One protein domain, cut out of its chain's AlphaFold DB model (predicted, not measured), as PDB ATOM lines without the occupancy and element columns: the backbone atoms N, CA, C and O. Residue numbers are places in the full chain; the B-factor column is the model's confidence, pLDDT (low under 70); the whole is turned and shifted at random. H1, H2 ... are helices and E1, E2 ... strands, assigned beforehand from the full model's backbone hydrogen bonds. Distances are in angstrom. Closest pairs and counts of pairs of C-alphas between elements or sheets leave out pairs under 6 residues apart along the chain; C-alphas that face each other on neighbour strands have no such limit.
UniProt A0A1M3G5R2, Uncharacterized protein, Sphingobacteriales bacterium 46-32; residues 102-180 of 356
ATOM      1  N   TYR A 102       4.125  65.821  13.933       86.50
ATOM      2  CA  TYR A 102       4.233  64.765  14.919       86.50
ATOM      3  C   TYR A 102       5.411  63.865  14.614       86.50
ATOM      4  O   TYR A 102       5.655  63.528  13.459       86.50
ATOM      5  N   ASN A 103       6.121  63.464  15.659       85.19
ATOM      6  CA  ASN A 103       7.320  62.655  15.532       85.19
ATOM      7  C   ASN A 103       7.417  61.616  16.656       85.19
ATOM      8  O   ASN A 103       6.739  61.710  17.682       85.19
ATOM      9  N   ALA A 104       8.288  60.634  16.432       84.38
ATOM     10  CA  ALA A 104       8.654  59.598  17.396       84.38
ATOM     11  C   ALA A 104       9.951  59.905  18.161       84.38
ATOM     12  O   ALA A 104      10.346  59.136  19.028       84.38
ATOM     13  N   MET A 105      10.629  61.006  17.826       80.12
ATOM     14  CA  MET A 105      11.997  61.316  18.256       80.12
ATOM     15  C   MET A 105      12.062  62.123  19.561       80.12
ATOM     16  O   MET A 105      13.129  62.600  19.929       80.12
ATOM     17  N   GLY A 106      10.935  62.312  20.255       80.88
ATOM     18  CA  GLY A 106      10.905  63.076  21.504       80.88
ATOM     19  C   GLY A 106      10.941  64.594  21.325       80.88
ATOM     20  O   GLY A 106      11.133  65.318  22.298       80.88
ATOM     21  N   LEU A 107      10.773  65.106  20.101       78.19
ATOM     22  CA  LEU A 107      10.816  66.545  19.848       78.19
ATOM     23  C   LEU A 107       9.462  67.184  20.167       78.19
ATOM     24  O   LEU A 107       8.465  66.883  19.509       78.19
ATOM     25  N   GLY A 108       9.454  68.113  21.124       84.56
ATOM     26  CA  GLY A 108       8.280  68.903  21.498       84.56
ATOM     27  C   GLY A 108       7.501  68.326  22.680       84.56
ATOM     28  O   GLY A 108       8.084  67.794  23.619       84.56
ATOM     29  N   VAL A 109       6.178  68.482  22.659       87.56
ATOM     30  CA  VAL A 109       5.282  68.109  23.763       87.56
ATOM     31  C   VAL A 109       4.770  66.688  23.560       87.56
ATOM     32  O   VAL A 109       4.273  66.350  22.485       87.56
ATOM     33  N   PHE A 110       4.870  65.856  24.596       88.75
ATOM     34  CA  PHE A 110       4.303  64.510  24.594       88.75
ATOM     35  C   PHE A 110       2.769  64.559  24.629       88.75
ATOM     36  O   PHE A 110       2.180  65.246  25.460       88.75
ATOM     37  N   LEU A 111       2.123  63.799  23.747       88.06
ATOM     38  CA  LEU A 111       0.672  63.708  23.634       88.06
ATOM     39  C   LEU A 111       0.181  62.357  24.142       88.06
ATOM     40  O   LEU A 111       0.200  61.358  23.415       88.06
ATOM     41  N   PHE A 112      -0.313  62.354  25.381       87.31
ATOM     42  CA  PHE A 112      -0.829  61.147  26.016       87.31
ATOM     43  C   PHE A 112      -1.991  60.535  25.232       87.31
ATOM     44  O   PHE A 112      -1.960  59.337  24.983       87.31
ATOM     45  N   ASP A 113      -2.942  61.333  24.743       85.00
ATOM     46  CA  ASP A 113      -4.109  60.820  24.008       85.00
ATOM     47  C   ASP A 113      -3.705  59.989  22.786       85.00
ATOM     48  O   ASP A 113      -4.237  58.908  22.539       85.00
ATOM     49  N   ARG A 114      -2.685  60.442  22.047       85.44
ATOM     50  CA  ARG A 114      -2.158  59.704  20.892       85.44
ATOM     51  C   ARG A 114      -1.429  58.434  21.285       85.44
ATOM     52  O   ARG A 114      -1.550  57.427  20.585       85.44
ATOM     53  N   ALA A 115      -0.664  58.481  22.372       86.50
ATOM     54  CA  ALA A 115      -0.051  57.283  22.921       86.50
ATOM     55  C   ALA A 115      -1.138  56.290  23.355       86.50
ATOM     56  O   ALA A 115      -1.043  55.108  23.022       86.50
ATOM     57  N   ALA A 116      -2.198  56.781  23.996       86.94
ATOM     58  CA  ALA A 116      -3.285  55.995  24.550       86.94
ATOM     59  C   ALA A 116      -4.064  55.207  23.493       86.94
ATOM     60  O   ALA A 116      -4.363  54.038  23.727       86.94
ATOM     61  N   MET A 117      -4.298  55.785  22.306       86.25
ATOM     62  CA  MET A 117      -4.980  55.090  21.199       86.25
ATOM     63  C   MET A 117      -4.309  53.772  20.783       86.25
ATOM     64  O   MET A 117      -4.974  52.884  20.260       86.25
ATOM     65  N   GLY A 118      -2.992  53.658  20.973       83.56
ATOM     66  CA  GLY A 118      -2.208  52.482  20.598       83.56
ATOM     67  C   GLY A 118      -1.757  51.635  21.784       83.56
ATOM     68  O   GLY A 118      -0.889  50.782  21.601       83.56
ATOM     69  N   MET A 119      -2.253  51.901  23.000       88.50
ATOM     70  CA  MET A 119      -1.779  51.207  24.197       88.50
ATOM     71  C   MET A 119      -2.248  49.756  24.252       88.50
ATOM     72  O   MET A 119      -3.428  49.453  24.097       88.50
ATOM     73  N   TYR A 120      -1.317  48.864  24.566       86.06
ATOM     74  CA  TYR A 120      -1.586  47.464  24.857       86.06
ATOM     75  C   TYR A 120      -0.690  46.984  26.001       86.06
ATOM     76  O   TYR A 120       0.364  47.558  26.301       86.06
ATOM     77  N   ARG A 121      -1.136  45.922  26.667       88.69
ATOM     78  CA  ARG A 121      -0.358  45.231  27.696       88.69
ATOM     79  C   ARG A 121       0.457  44.141  27.015       88.69
ATOM     80  O   ARG A 121      -0.097  43.376  26.230       88.69
ATOM     81  N   LEU A 122       1.752  44.079  27.308       84.06
ATOM     82  CA  LEU A 122       2.557  42.928  26.905       84.06
ATOM     83  C   LEU A 122       2.146  41.723  27.736       84.06
ATOM     84  O   LEU A 122       1.902  41.872  28.932       84.06
ATOM     85  N   THR A 123       2.062  40.558  27.109       88.75
ATOM     86  CA  THR A 123       1.812  39.303  27.811       88.75
ATOM     87  C   THR A 123       3.105  38.516  27.970       88.75
ATOM     88  O   THR A 123       3.954  38.483  27.080       88.75
ATOM     89  N   GLU A 124       3.248  37.881  29.124       89.75
ATOM     90  CA  GLU A 124       4.297  36.925  29.442       89.75
ATOM     91  C   GLU A 124       3.666  35.575  29.788       89.75
ATOM     92  O   GLU A 124       2.537  35.500  30.285       89.75
ATOM     93  N   LEU A 125       4.410  34.501  29.535       91.19
ATOM     94  CA  LEU A 125       4.054  33.166  29.993       91.19
ATOM     95  C   LEU A 125       4.690  32.943  31.363       91.19
ATOM     96  O   LEU A 125       5.908  33.016  31.509       91.19
ATOM     97  N   PHE A 126       3.865  32.682  32.371       91.00
ATOM     98  CA  PHE A 126       4.290  32.512  33.754       91.00
ATOM     99  C   PHE A 126       3.908  31.129  34.272       91.00
ATOM    100  O   PHE A 126       2.762  30.701  34.129       91.00
ATOM    101  N   SER A 127       4.864  30.441  34.890       90.94
ATOM    102  CA  SER A 127       4.659  29.161  35.564       90.94
ATOM    103  C   SER A 127       4.454  29.411  37.064       90.94
ATOM    104  O   SER A 127       5.405  29.817  37.738       90.94
ATOM    105  N   PRO A 128       3.247  29.169  37.615       89.12
ATOM    106  CA  PRO A 128       3.010  29.271  39.054       89.12
ATOM    107  C   PRO A 128       3.789  28.223  39.853       89.12
ATOM    108  O   PRO A 128       4.228  28.517  40.960       89.12
ATOM    109  N   SER A 129       3.998  27.029  39.283       88.88
ATOM    110  CA  SER A 129       4.755  25.938  39.908       88.88
ATOM    111  C   SER A 129       6.228  26.297  40.113       88.88
ATOM    112  O   SER A 129       6.789  26.006  41.164       88.88
ATOM    113  N   LEU A 130       6.844  26.968  39.136       87.25
ATOM    114  CA  LEU A 130       8.244  27.398  39.204       87.25
ATOM    115  C   LEU A 130       8.417  28.844  39.696       87.25
ATOM    116  O   LEU A 130       9.548  29.315  39.805       87.25
ATOM    117  N   ASN A 131       7.312  29.555  39.939       88.62
ATOM    118  CA  ASN A 131       7.260  30.974  40.291       88.62
ATOM    119  C   ASN A 131       8.140  31.870  39.389       88.62
ATOM    120  O   ASN A 131       8.830  32.774  39.864       88.62
ATOM    121  N   ARG A 132       8.148  31.606  38.075       89.31
ATOM    122  CA  ARG A 132       8.971  32.345  37.101       89.31
ATOM    123  C   ARG A 132       8.327  32.435  35.723       89.31
ATOM    124  O   ARG A 132       7.467  31.630  35.363       89.31
ATOM    125  N   THR A 133       8.788  33.398  34.932       90.38
ATOM    126  CA  THR A 133       8.490  33.480  33.501       90.38
ATOM    127  C   THR A 133       9.209  32.387  32.719       90.38
ATOM    128  O   THR A 133      10.314  31.968  33.067       90.38
ATOM    129  N   VAL A 134       8.552  31.894  31.672       91.50
ATOM    130  CA  VAL A 134       9.026  30.784  30.841       91.50
ATOM    131  C   VAL A 134       8.917  31.142  29.362       91.50
ATOM    132  O   VAL A 134       8.020  31.877  28.951       91.50
ATOM    133  N   ASP A 135       9.855  30.650  28.557       90.31
ATOM    134  CA  ASP A 135       9.893  30.921  27.119       90.31
ATOM    135  C   ASP A 135       8.806  30.126  26.371       90.31
ATOM    136  O   ASP A 135       8.404  29.041  26.801       90.31
ATOM    137  N   ARG A 136       8.357  30.625  25.210       88.56
ATOM    138  CA  ARG A 136       7.405  29.907  24.343       88.56
ATOM    139  C   ARG A 136       7.927  28.546  23.887       88.56
ATOM    140  O   ARG A 136       7.125  27.646  23.672       88.56
ATOM    141  N   SER A 137       9.241  28.392  23.745       91.38
ATOM    142  CA  SER A 137       9.871  27.120  23.372       91.38
ATOM    143  C   SER A 137       9.774  26.045  24.466       91.38
ATOM    144  O   SER A 137       9.852  24.860  24.156       91.38
ATOM    145  N   ALA A 138       9.558  26.436  25.727       90.06
ATOM    146  CA  ALA A 138       9.475  25.525  26.870       90.06
ATOM    147  C   ALA A 138       8.046  25.033  27.166       90.06
ATOM    148  O   ALA A 138       7.840  24.285  28.127       90.06
ATOM    149  N   VAL A 139       7.059  25.453  26.370       90.88
ATOM    150  CA  VAL A 139       5.644  25.150  26.600       90.88
ATOM    151  C   VAL A 139       4.986  24.514  25.382       90.88
ATOM    152  O   VAL A 139       5.319  24.812  24.237       90.88
ATOM    153  N   LYS A 140       3.977  23.678  25.626       92.00
ATOM    154  CA  LYS A 140       3.035  23.208  24.605       92.00
ATOM    155  C   LYS A 140       1.677  23.868  24.813       92.00
ATOM    156  O   LYS A 140       1.245  24.099  25.941       92.00
ATOM    157  N   LYS A 141       0.985  24.159  23.714       89.00
ATOM    158  CA  LYS A 141      -0.382  24.685  23.753       89.00
ATOM    159  C   LYS A 141      -1.364  23.539  23.985       89.00
ATOM    160  O   LYS A 141      -1.345  22.552  23.254       89.00
ATOM    161  N   VAL A 142      -2.242  23.694  24.966       89.88
ATOM    162  CA  VAL A 142      -3.322  22.751  25.278       89.88
ATOM    163  C   VAL A 142      -4.682  23.424  25.114       89.88
ATOM    164  O   VAL A 142      -4.783  24.635  24.911       89.88
ATOM    165  N   LYS A 143      -5.766  22.644  25.191       83.31
ATOM    166  CA  LYS A 143      -7.138  23.126  24.940       83.31
ATOM    167  C   LYS A 143      -7.541  24.306  25.845       83.31
ATOM    168  O   LYS A 143      -8.377  25.111  25.449       83.31
ATOM    169  N   LYS A 144      -6.937  24.419  27.036       81.00
ATOM    170  CA  LYS A 144      -7.126  25.518  27.997       81.00
ATOM    171  C   LYS A 144      -5.787  26.134  28.443       81.00
ATOM    172  O   LYS A 144      -5.477  26.130  29.626       81.00
ATOM    173  N   GLY A 145      -5.002  26.661  27.503       84.88
ATOM    174  CA  GLY A 145      -3.803  27.456  27.810       84.88
ATOM    175  C   GLY A 145      -2.498  26.771  27.415       84.88
ATOM    176  O   GLY A 145      -2.392  26.247  26.304       84.88
ATOM    177  N   TYR A 146      -1.508  26.807  28.305       91.69
ATOM    178  CA  TYR A 146      -0.166  26.279  28.065       91.69
ATOM    179  C   TYR A 146       0.262  25.346  29.205       91.69
ATOM    180  O   TYR A 146      -0.138  25.536  30.350       91.69
ATOM    181  N   GLU A 147       1.087  24.352  28.892       92.81
ATOM    182  CA  GLU A 147       1.722  23.445  29.860       92.81
ATOM    183  C   GLU A 147       3.227  23.395  29.598       92.81
ATOM    184  O   GLU A 147       3.648  23.463  28.440       92.81
ATOM    185  N   LEU A 148       4.043  23.248  30.643       91.50
ATOM    186  CA  LEU A 148       5.480  23.025  30.489       91.50
ATOM    187  C   LEU A 148       5.761  21.679  29.816       91.50
ATOM    188  O   LEU A 148       5.142  20.663  30.127       91.50
ATOM    189  N   LEU A 149       6.751  21.659  28.923       90.50
ATOM    190  CA  LEU A 149       7.213  20.424  28.281       90.50
ATOM    191  C   LEU A 149       7.919  19.477  29.260       90.50
ATOM    192  O   LEU A 149       7.884  18.269  29.059       90.50
ATOM    193  N   ALA A 150       8.554  20.027  30.299       89.00
ATOM    194  CA  ALA A 150       9.365  19.261  31.241       89.00
ATOM    195  C   ALA A 150       8.532  18.372  32.177       89.00
ATOM    196  O   ALA A 150       8.917  17.238  32.441       89.00
ATOM    197  N   ASP A 151       7.408  18.885  32.685       88.75
ATOM    198  CA  ASP A 151       6.644  18.234  33.757       88.75
ATOM    199  C   ASP A 151       5.117  18.299  33.573       88.75
ATOM    200  O   ASP A 151       4.372  17.779  34.399       88.75
ATOM    201  N   GLY A 152       4.626  18.927  32.496       87.75
ATOM    202  CA  GLY A 152       3.194  19.088  32.235       87.75
ATOM    203  C   GLY A 152       2.483  20.086  33.154       87.75
ATOM    204  O   GLY A 152       1.261  20.201  33.081       87.75
ATOM    205  N   SER A 153       3.201  20.816  34.013       90.62
ATOM    206  CA  SER A 153       2.583  21.787  34.919       90.62
ATOM    207  C   SER A 153       2.002  22.997  34.162       90.62
ATOM    208  O   SER A 153       2.507  23.369  33.094       90.62
ATOM    209  N   PRO A 154       0.917  23.616  34.668       90.81
ATOM    210  CA  PRO A 154       0.200  24.661  33.946       90.81
ATOM    211  C   PRO A 154       1.000  25.965  33.855       90.81
ATOM    212  O   PRO A 154       1.655  26.394  34.806       90.81
ATOM    213  N   VAL A 155       0.876  26.637  32.714       91.81
ATOM    214  CA  VAL A 155       1.455  27.951  32.425       91.81
ATOM    215  C   VAL A 155       0.339  28.907  32.028       91.81
ATOM    216  O   VAL A 155      -0.497  28.607  31.171       91.81
ATOM    217  N   ILE A 156       0.336  30.081  32.653       90.75
ATOM    218  CA  ILE A 156      -0.663  31.120  32.421       90.75
ATOM    219  C   ILE A 156      -0.076  32.254  31.590       90.75
ATOM    220  O   ILE A 156       1.080  32.638  31.760       90.75
ATOM    221  N   GLU A 157      -0.893  32.814  30.705       89.62
ATOM    222  CA  GLU A 157      -0.576  34.060  30.018       89.62
ATOM    223  C   GLU A 157      -1.088  35.223  30.872       89.62
ATOM    224  O   GLU A 157      -2.281  35.309  31.171       89.62
ATOM    225  N   ARG A 158      -0.187  36.101  31.310       88.06
ATOM    226  CA  ARG A 158      -0.526  37.259  32.151       88.06
ATOM    227  C   ARG A 158       0.175  38.519  31.644       88.06
ATOM    228  O   ARG A 158       1.145  38.396  30.903       88.06
ATOM    229  N   PRO A 159      -0.275  39.730  32.017       88.69
ATOM    230  CA  PRO A 159       0.460  40.943  31.693       88.69
ATOM    231  C   PRO A 159       1.867  40.912  32.295       88.69
ATOM    232  O   PRO A 159       2.016  40.610  33.477       88.69
ATOM    233  N   GLU A 160       2.874  41.261  31.499       90.19
ATOM    234  CA  GLU A 160       4.244  41.448  31.971       90.19
ATOM    235  C   GLU A 160       4.260  42.514  33.072       90.19
ATOM    236  O   GLU A 160       3.633  43.570  32.927       90.19
ATOM    237  N   GLN A 161       4.956  42.255  34.176       86.56
ATOM    238  CA  GLN A 161       4.988  43.153  35.331       86.56
ATOM    239  C   GLN A 161       6.305  43.936  35.404       86.56
ATOM    240  O   GLN A 161       7.372  43.483  34.986       86.56
ATOM    241  N   LYS A 162       6.233  45.163  35.916       84.75
ATOM    242  CA  LYS A 162       7.389  45.954  36.350       84.75
ATOM    243  C   LYS A 162       7.891  45.450  37.716       84.75
ATOM    244  O   LYS A 162       7.170  44.710  38.381       84.75
ATOM    245  N   PRO A 163       9.080  45.887  38.180       83.38
ATOM    246  CA  PRO A 163       9.577  45.543  39.517       83.38
ATOM    247  C   PRO A 163       8.621  45.914  40.663       83.38
ATOM    248  O   PRO A 163       8.660  45.289  41.713       83.38
ATOM    249  N   ASP A 164       7.751  46.906  40.450       85.94
ATOM    250  CA  ASP A 164       6.727  47.357  41.401       85.94
ATOM    251  C   ASP A 164       5.402  46.561  41.326       85.94
ATOM    252  O   ASP A 164       4.440  46.898  42.013       85.94
ATOM    253  N   GLY A 165       5.319  45.527  40.479       80.56
ATOM    254  CA  GLY A 165       4.120  44.706  40.274       80.56
ATOM    255  C   GLY A 165       3.078  45.301  39.315       80.56
ATOM    256  O   GLY A 165       2.110  44.623  38.967       80.56
ATOM    257  N   SER A 166       3.258  46.536  38.833       83.81
ATOM    258  CA  SER A 166       2.341  47.150  37.865       83.81
ATOM    259  C   SER A 166       2.544  46.593  36.444       83.81
ATOM    260  O   SER A 166       3.666  46.243  36.072       83.81
ATOM    261  N   PRO A 167       1.499  46.517  35.595       84.38
ATOM    262  CA  PRO A 167       1.651  46.027  34.226       84.38
ATOM    263  C   PRO A 167       2.569  46.919  33.382       84.38
ATOM    264  O   PRO A 167       2.462  48.150  33.395       84.38
ATOM    265  N   LYS A 168       3.427  46.306  32.565       85.94
ATOM    266  CA  LYS A 168       4.140  47.001  31.494       85.94
ATOM    267  C   LYS A 168       3.172  47.295  30.351       85.94
ATOM    268  O   LYS A 168       2.594  46.400  29.732       85.94
ATOM    269  N   ILE A 169       3.016  48.583  30.068       84.31
ATOM    270  CA  ILE A 169       2.189  49.099  28.979       84.31
ATOM    271  C   ILE A 169       3.124  49.609  27.887       84.31
ATOM    272  O   ILE A 169       4.093  50.315  28.169       84.31
ATOM    273  N   ARG A 170       2.833  49.249  26.638       83.50
ATOM    274  CA  ARG A 170       3.487  49.808  25.451       83.50
ATOM    275  C   ARG A 170       2.445  50.445  24.553       83.50
ATOM    276  O   ARG A 170       1.275  50.096  24.624       83.50
ATOM    277  N   THR A 171       2.883  51.357  23.694       84.00
ATOM    278  CA  THR A 171       2.047  51.900  22.624       84.00
ATOM    279  C   THR A 171       2.628  51.541  21.263       84.00
ATOM    280  O   THR A 171       3.846  51.547  21.080       84.00
ATOM    281  N   THR A 172       1.767  51.198  20.307       86.88
ATOM    282  CA  THR A 172       2.143  51.086  18.888       86.88
ATOM    283  C   THR A 172       2.204  52.450  18.198       86.88
ATOM    284  O   THR A 172       2.805  52.571  17.128       86.88
ATOM    285  N   SER A 173       1.625  53.490  18.807       85.12
ATOM    286  CA  SER A 173       1.655  54.852  18.283       85.12
ATOM    287  C   SER A 173       3.079  55.397  18.326       85.12
ATOM    288  O   SER A 173       3.637  55.630  19.393       85.12
ATOM    289  N   LYS A 174       3.670  55.635  17.152       83.00
ATOM    290  CA  LYS A 174       5.026  56.196  17.038       83.00
ATOM    291  C   LYS A 174       5.032  57.726  17.119       83.00
ATOM    292  O   LYS A 174       5.890  58.304  17.765       83.00
ATOM    293  N   ASN A 175       4.047  58.395  16.521       87.56
ATOM    294  CA  ASN A 175       3.992  59.860  16.411       87.56
ATOM    295  C   ASN A 175       3.307  60.525  17.620       87.56
ATOM    296  O   ASN A 175       2.249  61.153  17.483       87.56
ATOM    297  N   ILE A 176       3.902  60.335  18.798       88.88
ATOM    298  CA  ILE A 176       3.352  60.730  20.109       88.88
ATOM    299  C   ILE A 176       3.931  62.037  20.655       88.88
ATOM    300  O   ILE A 176       3.484  62.499  21.696       88.88
ATOM    301  N   TYR A 177       4.873  62.664  19.951       88.56
ATOM    302  CA  TYR A 177       5.347  64.009  20.269       88.56
ATOM    303  C   TYR A 177       4.867  64.994  19.215       88.56
ATOM    304  O   TYR A 177       4.921  64.699  18.022       88.56
ATOM    305  N   ALA A 178       4.388  66.152  19.657       87.25
ATOM    306  CA  ALA A 178       3.945  67.253  18.819       87.25
ATOM    307  C   ALA A 178       4.912  68.427  18.919       87.25
ATOM    308  O   ALA A 178       5.259  68.875  20.011       87.25
ATOM    309  N   TYR A 179       5.292  68.980  17.775       81.31
ATOM    310  CA  TYR A 179       6.133  70.165  17.718       81.31
ATOM    311  C   TYR A 179       5.736  71.064  16.554       81.31
ATOM    312  O   TYR A 179       5.120  70.639  15.575       81.31
ATOM    313  N   PHE A 180       6.101  72.335  16.670       73.56
ATOM    314  CA  PHE A 180       6.103  73.232  15.527       73.56
ATOM    315  C   PHE A 180       7.498  73.185  14.906       73.56
ATOM    316  O   PHE A 180       8.465  73.473  15.621       73.56
TER     317      PHE A 180
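AT A GLANCE: This is residues 102 to 180 of the 356 residues of an uncharacterized protein of Sphingobacteriales bacterium 46-32 (UniProt A0A1M3G5R2). This is a long, thin rod in which E1 and E2 run out in line and E5 and E6 come back beside them. A small curled sheet, E2 E5 E4 E3 in that order and antiparallel throughout, makes one end; the short helix H1 and then E7 lie toward the other. The 79 printed residues hold one named helix, H1, then seven strands, E1 to E7; the class is mostly strand, with under half of the residues in named elements. The whole is only just extended, close to loose, with a radius of gyration of the C-alphas of 17.7 A and spans of 58 by 26 by 17 A.

HOW THE PARTS SIT: Start at residues 102 to 103, which pair antiparallel with residues 177 to 178 of E7, residues 177 to 179; residues 109 to 110 pair likewise with 177 to 178. In H1, residues 112 to 116, every O i to N i+4 pair is within hydrogen-bond range. E1, residues 119 to 121, is antiparallel to E6, residues 169 to 171, with N 120 and O 170 2.9 A apart. E1 runs on into E2, residues 123 to 127, at 8 degrees. E2 is an edge strand, antiparallel to E5, residues 154 to 159: see N 124 and O 158, 2.8 A. E3, residues 139 to 142, and E4, residues 145 to 148, form a hairpin, with N 140 and O 147 at 2.8 A. E4 and E5 form another, with N 155 and O 146 at 2.8 A. E3 E4 E5 is a meander, each strand the antiparallel neighbour of the one before; with E2, antiparallel neighbour of E5, it makes a Greek key.

IN THESE COORDINATES: Find C-alpha 112, where H1 begins, at (-0.829, 61.147, 26.016). E2 spans 13.1 A, E4 10.6 A and E5 16.4 A. E7 ends at C-alpha 179, (6.133, 70.165, 17.718).

THE WHOLE: The C-alphas farthest apart, of Asp 151 and Phe 180, are 57.9 A apart. The printed part has no cut, the link from E2 to E3 is long, and no printed residue is under pLDDT 70.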